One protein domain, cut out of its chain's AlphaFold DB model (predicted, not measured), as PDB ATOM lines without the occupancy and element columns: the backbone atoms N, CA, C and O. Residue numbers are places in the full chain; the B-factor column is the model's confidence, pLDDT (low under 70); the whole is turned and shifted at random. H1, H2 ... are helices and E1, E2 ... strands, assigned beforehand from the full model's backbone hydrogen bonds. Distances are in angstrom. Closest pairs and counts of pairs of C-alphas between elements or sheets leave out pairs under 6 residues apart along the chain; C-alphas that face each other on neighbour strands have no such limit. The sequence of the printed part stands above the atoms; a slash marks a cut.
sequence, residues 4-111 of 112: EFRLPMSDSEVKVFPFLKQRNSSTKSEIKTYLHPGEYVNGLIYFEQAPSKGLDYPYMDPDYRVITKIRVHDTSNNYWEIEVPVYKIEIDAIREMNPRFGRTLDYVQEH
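AT A GLANCE: This is residues 4 to 111 of the 112 residues of an uncharacterized protein of Pseudohongiella spirulinae (UniProt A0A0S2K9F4). With little regular structure, the model is a loose, open frame: two separate strand hairpins, E1-E2 and E3-E4, stand on opposite sides, a long link winds between them, and the short helices H1 and H2 lead back to E1. Residues 35 to 40 and 51 to 57 stick out. The 108 printed residues include E1, E2, E3, E4, H1, H2 in chain order, a mixed class with 41 residues in named elements; both two-stranded sheets are antiparallel, the radius of gyration of the C-alphas is 17.3 A, and the spans are 42 by 41 by 25 A.

HOW THE PARTS SIT: E1, residues 6 to 10, and E2, residues 13 to 16, form a hairpin, antiparallel at 153 degrees, with N 9 and O 13 2.9 A apart. E3, residues 65 to 73, and E4, residues 79 to 87, form another at 159 degrees, with N 66 and O 86 2.8 A apart. H1, residues 91 to 97, is apart from E3. H2, residues 104 to 110, comes closest to E1 at the C-alphas of Met 9 and Tyr 107, 6.3 A. O i to N i+4 pairs are within hydrogen-bond range throughout H2, and 2 of 3 in H1.

IN THESE COORDINATES: E1 begins at C-alpha 6 (195.963, 145.732, 257.472). E3 measures 25.0 A and E4 24.6 A. H2 ends at C-alpha 110 (206.899, 141.557, 268.242).

THE WHOLE: The printed part has no cut. E2 to E3 is a long link of 48 residues. Confidence is under 70 at 52 residues, among them 4 to 35.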
ATOM      1  N   GLU A   4     197.657 144.108 252.296       43.25
ATOM      2  CA  GLU A   4     198.929 144.849 252.400       43.25
ATOM      3  C   GLU A   4     198.901 146.045 253.373       43.25
ATOM      4  O   GLU A   4     199.939 146.625 253.676       43.25
ATOM      5  N   PHE A   5     197.718 146.445 253.838       50.25
ATOM      6  CA  PHE A   5     197.473 147.690 254.574       50.25
ATOM      7  C   PHE A   5     196.742 147.476 255.899       50.25
ATOM      8  O   PHE A   5     196.428 148.432 256.618       50.25
ATOM      9  N   ARG A   6     196.452 146.212 256.195       54.12
ATOM     10  CA  ARG A   6     195.963 145.732 257.472       54.12
ATOM     11  C   ARG A   6     197.140 145.074 258.149       54.12
ATOM     12  O   ARG A   6     197.657 144.089 257.639       54.12
ATOM     13  N   LEU A   7     197.556 145.628 259.277       57.41
ATOM     14  CA  LEU A   7     198.567 144.971 260.083       57.41
ATOM     15  C   LEU A   7     197.852 144.282 261.245       57.41
ATOM     16  O   LEU A   7     197.315 144.988 262.110       57.41
ATOM     17  N   PRO A   8     197.734 142.943 261.226       60.50
ATOM     18  CA  PRO A   8     197.207 142.219 262.370       60.50
ATOM     19  C   PRO A   8     198.139 142.480 263.553       60.50
ATOM     20  O   PRO A   8     199.343 142.265 263.457       60.50
ATOM     21  N   MET A   9     197.584 143.017 264.636       55.12
ATOM     22  CA  MET A   9     198.318 143.212 265.888       55.12
ATOM     23  C   MET A   9     198.049 142.084 266.885       55.12
ATOM     24  O   MET A   9     198.835 141.887 267.801       55.12
ATOM     25  N   SER A  10     196.935 141.366 266.722       58.84
ATOM     26  CA  SER A  10     196.578 140.150 267.460       58.84
ATOM     27  C   SER A  10     195.515 139.365 266.674       58.84
ATOM     28  O   SER A  10     195.004 139.860 265.665       58.84
ATOM     29  N   ASP A  11     195.113 138.188 267.164       63.28
ATOM     30  CA  ASP A  11     194.063 137.346 266.555       63.28
ATOM     31  C   ASP A  11     192.706 138.055 266.368       63.28
ATOM     32  O   ASP A  11     191.884 137.627 265.560       63.28
ATOM     33  N   SER A  12     192.449 139.142 267.106       62.16
ATOM     34  CA  SER A  12     191.164 139.859 267.076       62.16
ATOM     35  C   SER A  12     191.273 141.328 266.665       62.16
ATOM     36  O   SER A  12     190.254 142.010 266.550       62.16
ATOM     37  N   GLU A  13     192.486 141.835 266.425       58.91
ATOM     38  CA  GLU A  13     192.720 143.273 266.297       58.91
ATOM     39  C   GLU A  13     193.574 143.606 265.080       58.91
ATOM     40  O   GLU A  13     194.677 143.099 264.878       58.91
ATOM     41  N   VAL A  14     193.049 144.523 264.271       61.94
ATOM     42  CA  VAL A  14     193.645 144.920 263.000       61.94
ATOM     43  C   VAL A  14     193.910 146.414 263.029       61.94
ATOM     44  O   VAL A  14     192.977 147.213 263.151       61.94
ATOM     45  N   LYS A  15     195.176 146.805 262.854       57.81
ATOM     46  CA  LYS A  15     195.513 148.202 262.601       57.81
ATOM     47  C   LYS A  15     195.215 148.538 261.144       57.81
ATOM     48  O   LYS A  15     195.668 147.853 260.227       57.81
ATOM     49  N   VAL A  16     194.490 149.634 260.942       57.34
ATOM     50  CA  VAL A  16     194.284 150.249 259.631       57.34
ATOM     51  C   VAL A  16     195.058 151.556 259.610       57.34
ATOM     52  O   VAL A  16     194.799 152.442 260.425       57.34
ATOM     53  N   PHE A  17     196.039 151.671 258.717       53.34
ATOM     54  CA  PHE A  17     196.787 152.916 258.593       53.34
ATOM     55  C   PHE A  17     195.888 154.013 257.994       53.34
ATOM     56  O   PHE A  17     195.117 153.753 257.072       53.34
ATOM     57  N   PRO A  18     195.950 155.243 258.516       45.47
ATOM     58  CA  PRO A  18     195.250 156.387 257.949       45.47
ATOM     59  C   PRO A  18     195.957 156.796 256.653       45.47
ATOM     60  O   PRO A  18     197.015 157.421 256.662       45.47
ATOM     61  N   PHE A  19     195.405 156.416 255.509       50.84
ATOM     62  CA  PHE A  19     195.924 156.893 254.234       50.84
ATOM     63  C   PHE A  19     195.297 158.248 253.896       50.84
ATOM     64  O   PHE A  19     194.124 158.494 254.165       50.84
ATOM     65  N   LEU A  20     196.030 159.060 253.133       45.00
ATOM     66  CA  LEU A  20     195.447 160.094 252.264       45.00
ATOM     67  C   LEU A  20     194.504 159.505 251.189       45.00
ATOM     68  O   LEU A  20     193.883 160.246 250.434       45.00
ATOM     69  N   LYS A  21     194.393 158.171 251.102       45.03
ATOM     70  CA  LYS A  21     193.434 157.458 250.257       45.03
ATOM     71  C   LYS A  21     192.278 156.908 251.093       45.03
ATOM     72  O   LYS A  21     192.468 156.262 252.117       45.03
ATOM     73  N   GLN A  22     191.066 157.138 250.604       46.78
ATOM     74  CA  GLN A  22     189.788 156.805 251.232       46.78
ATOM     75  C   GLN A  22     189.535 155.288 251.323       46.78
ATOM     76  O   GLN A  22     188.667 154.753 250.636       46.78
ATOM     77  N   ARG A  23     190.294 154.547 252.136       51.72
ATOM     78  CA  ARG A  23     189.990 153.135 252.373       51.72
ATOM     79  C   ARG A  23     190.223 152.690 253.809       51.72
ATOM     80  O   ARG A  23     191.350 152.586 254.269       51.72
ATOM     81  N   ASN A  24     189.132 152.262 254.435       50.16
ATOM     82  CA  ASN A  24     189.100 151.223 255.454       50.16
ATOM     83  C   ASN A  24     187.976 150.251 255.043       50.16
ATOM     84  O   ASN A  24     186.855 150.680 254.782       50.16
ATOM     85  N   SER A  25     188.247 148.950 254.929       47.62
ATOM     86  CA  SER A  25     187.225 147.938 254.589       47.62
ATOM     87  C   SER A  25     186.147 147.755 255.658       47.62
ATOM     88  O   SER A  25     185.146 147.097 255.397       47.62
ATOM     89  N   SER A  26     186.335 148.335 256.842       52.25
ATOM     90  CA  SER A  26     185.317 148.384 257.892       52.25
ATOM     91  C   SER A  26     184.286 149.503 257.672       52.25
ATOM     92  O   SER A  26     183.242 149.505 258.316       52.25
ATOM     93  N   THR A  27     184.538 150.440 256.749       54.00
ATOM     94  CA  THR A  27     183.610 151.525 256.386       54.00
ATOM     95  C   THR A  27     182.989 151.267 255.014       54.00
ATOM     96  O   THR A  27     183.705 151.154 254.023       54.00
ATOM     97  N   LYS A  28     181.651 151.205 254.940       52.50
ATOM     98  CA  LYS A  28     180.862 151.050 253.696       52.50
ATOM     99  C   LYS A  28     180.840 152.332 252.837       52.50
ATOM    100  O   LYS A  28     179.775 152.755 252.401       52.50
ATOM    101  N   SER A  29     181.976 152.998 252.646       55.25
ATOM    102  CA  SER A  29     182.038 154.201 251.808       55.25
ATOM    103  C   SER A  29     182.479 153.839 250.394       55.25
ATOM    104  O   SER A  29     183.474 153.132 250.224       55.25
ATOM    105  N   GLU A  30     181.764 154.340 249.386       53.97
ATOM    106  CA  GLU A  30     182.252 154.348 248.006       53.97
ATOM    107  C   GLU A  30     183.543 155.175 247.924       53.97
ATOM    108  O   GLU A  30     183.671 156.219 248.569       53.97
ATOM    109  N   ILE A  31     184.525 154.667 247.178       56.06
ATOM    110  CA  ILE A  31     185.881 155.218 247.111       56.06
ATOM    111  C   ILE A  31     185.962 156.186 245.929       56.06
ATOM    112  O   ILE A  31     185.909 155.755 244.777       56.06
ATOM    113  N   LYS A  32     186.180 157.474 246.201       54.34
ATOM    114  CA  LYS A  32     186.611 158.461 245.204       54.34
ATOM    115  C   LYS A  32     188.134 158.582 245.255       54.34
ATOM    116  O   LYS A  32     188.713 159.166 246.165       54.34
ATOM    117  N   THR A  33     188.814 157.987 244.278       52.53
ATOM    118  CA  THR A  33     190.287 158.029 244.188       52.53
ATOM    119  C   THR A  33     190.826 159.375 243.709       52.53
ATOM    120  O   THR A  33     192.026 159.626 243.817       52.53
ATOM    121  N   TYR A  34     189.947 160.229 243.198       57.16
ATOM    122  CA  TYR A  34     190.213 161.590 242.765       57.16
ATOM    123  C   TYR A  34     188.993 162.456 243.089       57.16
ATOM    124  O   TYR A  34     187.878 161.948 243.210       57.16
ATOM    125  N   LEU A  35     189.224 163.756 243.239       64.81
ATOM    126  CA  LEU A  35     188.176 164.759 243.385       64.81
ATOM    127  C   LEU A  35     188.125 165.572 242.093       64.81
ATOM    128  O   LEU A  35     189.162 165.991 241.577       64.81
ATOM    129  N   HIS A  36     186.929 165.782 241.559       75.12
ATOM    130  CA  HIS A  36     186.711 166.740 240.483       75.12
ATOM    131  C   HIS A  36     186.784 168.183 241.010       75.12
ATOM    132  O   HIS A  36     186.623 168.413 242.213       75.12
ATOM    133  N   PRO A  37     186.990 169.188 240.135       76.19
ATOM    134  CA  PRO A  37     186.900 170.589 240.539       76.19
ATOM    135  C   PRO A  37     185.578 170.886 241.264       76.19
ATOM    136  O   PRO A  37     184.503 170.609 240.738       76.19
ATOM    137  N   GLY A  38     185.666 171.448 242.473       78.31
ATOM    138  CA  GLY A  38     184.511 171.757 243.329       78.31
ATOM    139  C   GLY A  38     184.104 170.643 244.301       78.31
ATOM    140  O   GLY A  38     183.272 170.882 245.174       78.31
ATOM    141  N   GLU A  39     184.697 169.452 244.205       76.06
ATOM    142  CA  GLU A  39     184.486 168.387 245.183       76.06
ATOM    143  C   GLU A  39     185.430 168.523 246.384       76.06
ATOM    144  O   GLU A  39     186.583 168.935 246.260       76.06
ATOM    145  N   TYR A  40     184.944 168.128 247.560       68.12
ATOM    146  CA  TYR A  40     185.722 168.058 248.793       68.12
ATOM    147  C   TYR A  40     185.391 166.771 249.554       68.12
ATOM    148  O   TYR A  40     184.324 166.178 249.379       68.12
ATOM    149  N   VAL A  41     186.314 166.334 250.409       66.88
ATOM    150  CA  VAL A  41     186.123 165.186 251.301       66.88
ATOM    151  C   VAL A  41     186.729 165.488 252.666       66.88
ATOM    152  O   VAL A  41     187.773 166.127 252.760       66.88
ATOM    153  N   ASN A  42     186.081 164.994 253.717       62.88
ATOM    154  CA  ASN A  42     186.618 164.999 255.071       62.88
ATOM    155  C   ASN A  42     187.312 163.661 255.356       62.88
ATOM    156  O   ASN A  42     186.840 162.607 254.927       62.88
ATOM    157  N   GLY A  43     188.413 163.692 256.102       62.91
ATOM    158  CA  GLY A  43     189.158 162.498 256.491       62.91
ATOM    159  C   GLY A  43     190.028 162.744 257.717       62.91
ATOM    160  O   GLY A  43     190.235 163.887 258.121       62.91
ATOM    161  N   LEU A  44     190.530 161.661 258.307       59.53
ATOM    162  CA  LEU A  44     191.501 161.704 259.396       59.53
ATOM    163  C   LEU A  44     192.850 161.217 258.873       59.53
ATOM    164  O   LEU A  44     192.934 160.143 258.280       59.53
ATOM    165  N   ILE A  45     193.897 161.993 259.133       60.97
ATOM    166  CA  ILE A  45     195.274 161.618 258.829       60.97
ATOM    167  C   ILE A  45     196.016 161.479 260.156       60.97
ATOM    168  O   ILE A  45     195.872 162.326 261.036       60.97
ATOM    169  N   TYR A  46     196.793 160.410 260.311       64.19
ATOM    170  CA  TYR A  46     197.605 160.196 261.502       64.19
ATOM    171  C   TYR A  46     198.995 159.680 261.129       64.19
ATOM    172  O   TYR A  46     199.156 158.824 260.261       64.19
ATOM    173  N   PHE A  47     200.004 160.239 261.783       66.88
ATOM    174  CA  PHE A  47     201.405 159.945 261.535       66.88
ATOM    175  C   PHE A  47     202.071 159.571 262.855       66.88
ATOM    176  O   PHE A  47     201.836 160.209 263.879       66.88
ATOM    177  N   GLU A  48     202.929 158.558 262.813       65.81
ATOM    178  CA  GLU A  48     203.849 158.225 263.897       65.81
ATOM    179  C   GLU A  48     205.263 158.497 263.395       65.81
ATOM    180  O   GLU A  48     205.624 158.081 262.294       65.81
ATOM    181  N   GLN A  49     206.062 159.194 264.197       68.69
ATOM    182  CA  GLN A  49     207.484 159.383 263.938       68.69
ATOM    183  C   GLN A  49     208.287 159.026 265.182       68.69
ATOM    184  O   GLN A  49     207.792 159.133 266.307       68.69
ATOM    185  N   ALA A  50     209.537 158.618 264.975       69.12
ATOM    186  CA  ALA A  50     210.477 158.448 266.072       69.12
ATOM    187  C   ALA A  50     210.695 159.789 266.801       69.12
ATOM    188  O   ALA A  50     210.550 160.848 266.183       69.12
ATOM    189  N   PRO A  51     211.081 159.768 268.090       67.88
ATOM    190  CA  PRO A  51     211.418 160.985 268.812       67.88
ATOM    191  C   PRO A  51     212.471 161.795 268.052       67.88
ATOM    192  O   PRO A  51     213.574 161.307 267.784       67.88
ATOM    193  N   SER A  52     212.134 163.036 267.708       68.19
ATOM    194  CA  SER A  52     213.093 163.971 267.131       68.19
ATOM    195  C   SER A  52     214.172 164.269 268.176       68.19
ATOM    196  O   SER A  52     213.870 164.634 269.311       68.19
ATOM    197  N   LYS A  53     215.442 164.073 267.810       70.25
ATOM    198  CA  LYS A  53     216.596 164.394 268.660       70.25
ATOM    199  C   LYS A  53     217.102 165.787 268.290       70.25
ATOM    200  O   LYS A  53     217.342 166.040 267.114       70.25
ATOM    201  N   GLY A  54     217.296 166.666 269.268       74.75
ATOM    202  CA  GLY A  54     217.812 168.016 269.036       74.75
ATOM    203  C   GLY A  54     217.317 169.021 270.071       74.75
ATOM    204  O   GLY A  54     216.653 168.644 271.031       74.75
ATOM    205  N   LEU A  55     217.662 170.292 269.868       75.44
ATOM    206  CA  LEU A  55     217.223 171.415 270.711       75.44
ATOM    207  C   LEU A  55     216.045 172.196 270.107       75.44
ATOM    208  O   LEU A  55     215.539 173.120 270.739       75.44
ATOM    209  N   ASP A  56     215.613 171.836 268.898       70.06
ATOM    210  CA  ASP A  56     214.534 172.512 268.180       70.06
ATOM    211  C   ASP A  56     213.183 171.886 268.549       70.06
ATOM    212  O   ASP A  56     212.635 171.034 267.845       70.06
ATOM    213  N   TYR A  57     212.702 172.231 269.743       73.62
ATOM    214  CA  TYR A  57     211.402 171.790 270.233       73.62
ATOM    215  C   TYR A  57     210.308 172.771 269.801       73.62
ATOM    216  O   TYR A  57     210.513 173.984 269.878       73.62
ATOM    217  N   PRO A  58     209.115 172.278 269.419       79.12
ATOM    218  CA  PRO A  58     208.000 173.158 269.112       79.12
ATOM    219  C   PRO A  58     207.644 174.009 270.335       79.12
ATOM    220  O   PRO A  58     207.455 173.482 271.437       79.12
ATOM    221  N   TYR A  59     207.521 175.319 270.122       84.25
ATOM    222  CA  TYR A  59     206.972 176.224 271.122       84.25
ATOM    223  C   TYR A  59     205.505 175.874 271.375       84.25
ATOM    224  O   TYR A  59     204.716 175.731 270.438       84.25
ATOM    225  N   MET A  60     205.164 175.731 272.650       86.88
ATOM    226  CA  MET A  60     203.801 175.531 273.111       86.88
ATOM    227  C   MET A  60     203.323 176.827 273.754       86.88
ATOM    228  O   MET A  60     204.011 177.374 274.620       86.88
ATOM    229  N   ASP A  61     202.169 177.312 273.315       87.56
ATOM    230  CA  ASP A  61     201.554 178.504 273.887       87.56
ATOM    231  C   ASP A  61     200.927 178.215 275.276       87.56
ATOM    232  O   ASP A  61     200.868 177.055 275.709       87.56
ATOM    233  N   PRO A  62     200.470 179.249 276.011       89.94
ATOM    234  CA  PRO A  62     199.822 179.072 277.315       89.94
ATOM    235  C   PRO A  62     198.546 178.211 277.299       89.94
ATOM    236  O   PRO A  62     198.154 177.711 278.349       89.94
ATOM    237  N   ASP A  63     197.928 178.009 276.130       89.69
ATOM    238  CA  ASP A  63     196.710 177.212 275.933       89.69
ATOM    239  C   ASP A  63     197.019 175.783 275.436       89.69
ATOM    240  O   ASP A  63     196.134 175.080 274.933       89.69
ATOM    241  N   TYR A  64     198.271 175.330 275.584       87.00
ATOM    242  CA  TYR A  64     198.760 174.008 275.177       87.00
ATOM    243  C   TYR A  64     198.670 173.735 273.671       87.00
ATOM    244  O   TYR A  64     198.546 172.583 273.238       87.00
ATOM    245  N   ARG A  65     198.740 174.776 272.841       90.44
ATOM    246  CA  ARG A  65     198.714 174.646 271.384       90.44
ATOM    247  C   ARG A  65     200.091 174.857 270.778       90.44
ATOM    248  O   ARG A  65     200.925 175.605 271.281       90.44
ATOM    249  N   VAL A  66     200.316 174.177 269.662       89.88
ATOM    250  CA  VAL A  66     201.507 174.289 268.824       89.88
ATOM    251  C   VAL A  66     201.064 174.742 267.442       89.88
ATOM    252  O   VAL A  66     200.174 174.135 266.839       89.88
ATOM    253  N   ILE A  67     201.693 175.795 266.924       91.38
ATOM    254  CA  ILE A  67     201.465 176.225 265.544       91.38
ATOM    255  C   ILE A  67     202.059 175.177 264.612       91.38
ATOM    256  O   ILE A  67     203.266 174.937 264.600       91.38
ATOM    257  N   THR A  68     201.188 174.535 263.842       88.12
ATOM    258  CA  THR A  68     201.551 173.483 262.901       88.12
ATOM    259  C   THR A  68     201.337 173.980 261.487       88.12
ATOM    260  O   THR A  68     200.234 174.372 261.105       88.12
ATOM    261  N   LYS A  69     202.407 173.934 260.698       90.88
ATOM    262  CA  LYS A  69     202.392 174.256 259.275       90.88
ATOM    263  C   LYS A  69     202.121 172.988 258.480       90.88
ATOM    264  O   LYS A  69     202.916 172.052 258.509       90.88
ATOM    265  N   ILE A  70     201.000 172.958 257.773       87.06
ATOM    266  CA  ILE A  70     200.618 171.856 256.895       87.06
ATOM    267  C   ILE A  70     200.826 172.328 255.464       87.06
ATOM    268  O   ILE A  70     200.171 173.270 255.019       87.06
ATOM    269  N   ARG A  71     201.731 171.662 254.745       89.44
ATOM    270  CA  ARG A  71     202.012 171.926 253.334       89.44
ATOM    271  C   ARG A  71     201.680 170.698 252.499       89.44
ATOM    272  O   ARG A  71     202.167 169.605 252.775       89.44
ATOM    273  N   VAL A  72     200.875 170.895 251.463       84.00
ATOM    274  CA  VAL A  72     200.524 169.858 250.490       84.00
ATOM    275  C   VAL A  72     201.154 170.225 249.158       84.00
ATOM    276  O   VAL A  72     200.949 171.338 248.683       84.00
ATOM    277  N   HIS A  73     201.908 169.296 248.571       84.31
ATOM    278  CA  HIS A  73     202.518 169.448 247.251       84.31
ATOM    279  C   HIS A  73     201.703 168.693 246.193       84.31
ATOM    280  O   HIS A  73     201.259 167.572 246.454       84.31
ATOM    281  N   ASP A  74     201.529 169.274 245.004       80.75
ATOM    282  CA  ASP A  74     201.045 168.536 243.831       80.75
ATOM    283  C   ASP A  74     202.178 167.790 243.102       80.75
ATOM    284  O   ASP A  74     203.357 167.866 243.455       80.75
ATOM    285  N   THR A  75     201.815 167.056 242.046       81.25
ATOM    286  CA  THR A  75     202.751 166.296 241.201       81.25
ATOM    287  C   THR A  75     203.735 167.169 240.423       81.25
ATOM    288  O   THR A  75     204.738 166.663 239.926       81.25
ATOM    289  N   SER A  76     203.447 168.461 240.292       89.06
ATOM    290  CA  SER A  76     204.294 169.462 239.643       89.06
ATOM    291  C   SER A  76     205.094 170.284 240.660       89.06
ATOM    292  O   SER A  76     205.759 171.243 240.274       89.06
ATOM    293  N   ASN A  77     205.072 169.885 241.937       86.50
ATOM    294  CA  ASN A  77     205.724 170.542 243.063       86.50
ATOM    295  C   ASN A  77     205.198 171.957 243.389       86.50
ATOM    296  O   ASN A  77     205.841 172.689 244.145       86.50
ATOM    297  N   ASN A  78     204.022 172.344 242.884       91.06
ATOM    298  CA  ASN A  78     203.298 173.478 243.457       91.06
ATOM    299  C   ASN A  78     202.810 173.091 244.852       91.06
ATOM    300  O   ASN A  78     202.632 171.906 245.138       91.06
ATOM    301  N   TYR A  79     202.580 174.073 245.722       93.06
ATOM    302  CA  TYR A  79     202.127 173.786 247.075       93.06
ATOM    303  C   TYR A  79     201.062 174.750 247.582       93.06
ATOM    304  O   TYR A  79     201.007 175.918 247.196       93.06
ATOM    305  N   TRP A  80     200.261 174.237 248.510       92.38
ATOM    306  CA  TRP A  80     199.321 174.996 249.324       92.38
ATOM    307  C   TRP A  80     199.678 174.782 250.782       92.38
ATOM    308  O   TRP A  80     200.036 173.674 251.192       92.38
ATOM    309  N   GLU A  81     199.605 175.856 251.552       95.25
ATOM    310  CA  GLU A  81     200.030 175.868 252.940       95.25
ATOM    311  C   GLU A  81     198.954 176.486 253.822       95.25
ATOM    312  O   GLU A  81     198.318 177.474 253.453       95.25
ATOM    313  N   ILE A  82     198.785 175.899 255.000       93.38
ATOM    314  CA  ILE A  82     198.003 176.469 256.084       93.38
ATOM    315  C   ILE A  82     198.786 176.331 257.388       93.38
ATOM    316  O   ILE A  82     199.436 175.315 257.638       93.38
ATOM    317  N   GLU A  83     198.711 177.355 258.226       94.12
ATOM    318  CA  GLU A  83     199.165 177.292 259.610       94.12
ATOM    319  C   GLU A  83     197.944 177.173 260.516       94.12
ATOM    320  O   GLU A  83     197.021 177.986 260.444       94.12
ATOM    321  N   VAL A  84     197.923 176.136 261.350       92.81
ATOM    322  CA  VAL A  84     196.826 175.877 262.285       92.81
ATOM    323  C   VAL A  84     197.372 175.581 263.680       92.81
ATOM    324  O   VAL A  84     198.353 174.844 263.811       92.81
ATOM    325  N   PRO A  85     196.759 176.121 264.746       91.50
ATOM    326  CA  PRO A  85     197.076 175.699 266.100       91.50
ATOM    327  C   PRO A  85     196.499 174.301 266.352       91.50
ATOM    328  O   PRO A  85     195.306 174.071 266.152       91.50
ATOM    329  N   VAL A  86     197.327 173.373 266.827       88.62
ATOM    330  CA  VAL A  86     196.893 172.035 267.260       88.62
ATOM    331  C   VAL A  86     197.223 171.831 268.728       88.62
ATOM    332  O   VAL A  86     198.251 172.308 269.200       88.62
ATOM    333  N   TYR A  87     196.371 171.115 269.457       86.25
ATOM    334  CA  TYR A  87     196.662 170.771 270.846       86.25
ATOM    335  C   TYR A  87     197.850 169.813 270.922       86.25
ATOM    336  O   TYR A  87     197.860 168.766 270.270       86.25
ATOM    337  N   LYS A  88     198.832 170.157 271.753       84.50
ATOM    338  CA  LYS A  88     199.885 169.233 272.160       84.50
ATOM    339  C   LYS A  88     199.366 168.424 273.340       84.50
ATOM    340  O   LYS A  88     199.000 168.976 274.370       84.50
ATOM    341  N   ILE A  89     199.344 167.109 273.171       79.44
ATOM    342  CA  ILE A  89     198.897 166.165 274.194       79.44
ATOM    343  C   ILE A  89     200.106 165.327 274.598       79.44
ATOM    344  O   ILE A  89     200.871 164.884 273.738       79.44
ATOM    345  N   GLU A  90     200.295 165.125 275.900       79.88
ATOM    346  CA  GLU A  90     201.305 164.188 276.383       79.88
ATOM    347  C   GLU A  90     200.922 162.760 276.006       79.88
ATOM    348  O   GLU A  90     199.768 162.345 276.125       79.88
ATOM    349  N   ILE A  91     201.911 161.992 275.548       78.62
ATOM    350  CA  ILE A  91     201.670 160.632 275.069       78.62
ATOM    351  C   ILE A  91     201.096 159.728 276.170       78.62
ATOM    352  O   ILE A  91     200.336 158.810 275.872       78.62
ATOM    353  N   ASP A  92     201.412 159.999 277.434       82.44
ATOM    354  CA  ASP A  92     200.925 159.205 278.559       82.44
ATOM    355  C   ASP A  92     199.441 159.479 278.840       82.44
ATOM    356  O   ASP A  92     198.673 158.532 278.994       82.44
ATOM    357  N   ALA A  93     198.996 160.736 278.740       83.50
ATOM    358  CA  ALA A  93     197.590 161.108 278.918       83.50
ATOM    359  C   ALA A  93     196.664 160.441 277.883       83.50
ATOM    360  O   ALA A  93     195.595 159.936 278.215       83.50
ATOM    361  N   ILE A  94     197.072 160.380 276.609       81.19
ATOM    362  CA  ILE A  94     196.277 159.685 275.579       81.19
ATOM    363  C   ILE A  94     196.305 158.160 275.767       81.19
ATOM    364  O   ILE A  94     195.340 157.472 275.424       81.19
ATOM    365  N   ARG A  95     197.384 157.625 276.349       85.06
ATOM    366  CA  ARG A  95     197.528 156.194 276.630       85.06
ATOM    367  C   ARG A  95     196.666 155.711 277.793       85.06
ATOM    368  O   ARG A  95     196.339 154.530 277.814       85.06
ATOM    369  N   GLU A  96     196.219 156.590 278.686       87.56
ATOM    370  CA  GLU A  96     195.200 156.238 279.687       87.56
ATOM    371  C   GLU A  96     193.873 155.825 279.031       87.56
ATOM    372  O   GLU A  96     193.215 154.892 279.487       87.56
ATOM    373  N   MET A  97     193.500 156.476 277.921       80.81
ATOM    374  CA  MET A  97     192.293 156.136 277.157       80.81
ATOM    375  C   MET A  97     192.534 155.024 276.132       80.81
ATOM    376  O   MET A  97     191.654 154.203 275.877       80.81
ATOM    377  N   ASN A  98     193.713 155.012 275.507       79.44
ATOM    378  CA  ASN A  98     194.108 153.996 274.539       79.44
ATOM    379  C   ASN A  98     195.577 153.596 274.757       79.44
ATOM    380  O   ASN A  98     196.466 154.196 274.143       79.44
ATOM    381  N   PRO A  99     195.848 152.544 275.555       84.75
ATOM    382  CA  PRO A  99     197.209 152.129 275.915       84.75
ATOM    383  C   PRO A  99     198.140 151.832 274.732       84.75
ATOM    384  O   PRO A  99     199.362 151.837 274.884       84.75
ATOM    385  N   ARG A 100     197.578 151.586 273.544       72.88
ATOM    386  CA  ARG A 100     198.323 151.250 272.323       72.88
ATOM    387  C   ARG A 100     198.644 152.459 271.448       72.88
ATOM    388  O   ARG A 100     199.303 152.318 270.417       72.88
ATOM    389  N   PHE A 101     198.196 153.652 271.832       77.00
ATOM    390  CA  PHE A 101     198.418 154.868 271.061       77.00
ATOM    391  C   PHE A 101     199.921 155.176 270.912       77.00
ATOM    392  O   PHE A 101     200.666 155.242 271.898       77.00
ATOM    393  N   GLY A 102     200.373 155.353 269.663       72.25
ATOM    394  CA  GLY A 102     201.774 155.639 269.332       72.25
ATOM    395  C   GLY A 102     202.756 154.518 269.693       72.25
ATOM    396  O   GLY A 102     203.900 154.816 270.025       72.25
ATOM    397  N   ARG A 103     202.301 153.258 269.734       74.75
ATOM    398  CA  ARG A 103     203.137 152.058 269.957       74.75
ATOM    399  C   ARG A 103     203.090 151.088 268.783       74.75
ATOM    400  O   ARG A 103     203.307 149.894 268.933       74.75
ATOM    401  N   THR A 104     202.754 151.577 267.594       68.88
ATOM    402  CA  THR A 104     202.529 150.678 266.461       68.88
ATOM    403  C   THR A 104     203.765 149.890 266.099       68.88
ATOM    404  O   THR A 104     203.658 148.703 265.816       68.88
ATOM    405  N   LEU A 105     204.915 150.562 266.069       65.75
ATOM    406  CA  LEU A 105     206.164 149.938 265.667       65.75
ATOM    407  C   LEU A 105     206.549 148.798 266.616       65.75
ATOM    408  O   LEU A 105     206.967 147.747 266.143       65.75
ATOM    409  N   ASP A 106     206.327 148.995 267.917       70.25
ATOM    410  CA  ASP A 106     206.605 148.018 268.969       70.25
ATOM    411  C   ASP A 106     205.855 146.701 268.690       70.25
ATOM    412  O   ASP A 106     206.459 145.634 268.622       70.25
ATOM    413  N   TYR A 107     204.554 146.786 268.393       63.81
ATOM    414  CA  TYR A 107     203.725 145.606 268.116       63.81
ATOM    415  C   TYR A 107     204.003 144.948 266.760       63.81
ATOM    416  O   TYR A 107     203.857 143.733 266.636       63.81
ATOM    417  N   VAL A 108     204.396 145.726 265.744       60.22
ATOM    418  CA  VAL A 108     204.795 145.184 264.431       60.22
ATOM    419  C   VAL A 108     206.042 144.309 264.577       60.22
ATOM    420  O   VAL A 108     206.122 143.248 263.966       60.22
ATOM    421  N   GLN A 109     207.007 144.739 265.393       55.03
ATOM    422  CA  GLN A 109     208.266 144.020 265.594       55.03
ATOM    423  C   GLN A 109     208.108 142.761 266.454       55.03
ATOM    424  O   GLN A 109     208.818 141.793 266.220       55.03
ATOM    425  N   GLU A 110     207.172 142.740 267.405       52.50
ATOM    426  CA  GLU A 110     206.899 141.557 268.242       52.50
ATOM    427  C   GLU A 110     206.246 140.384 267.481       52.50
ATOM    428  O   GLU A 110     206.272 139.256 267.967       52.50
ATOM    429  N   HIS A 111     205.679 140.631 266.293       46.00
ATOM    430  CA  HIS A 111     204.941 139.638 265.494       46.00
ATOM    431  C   HIS A 111     205.585 139.340 264.125       46.00
ATOM    432  O   HIS A 111     204.918 138.802 263.239       46.00
TER     433      HIS A 111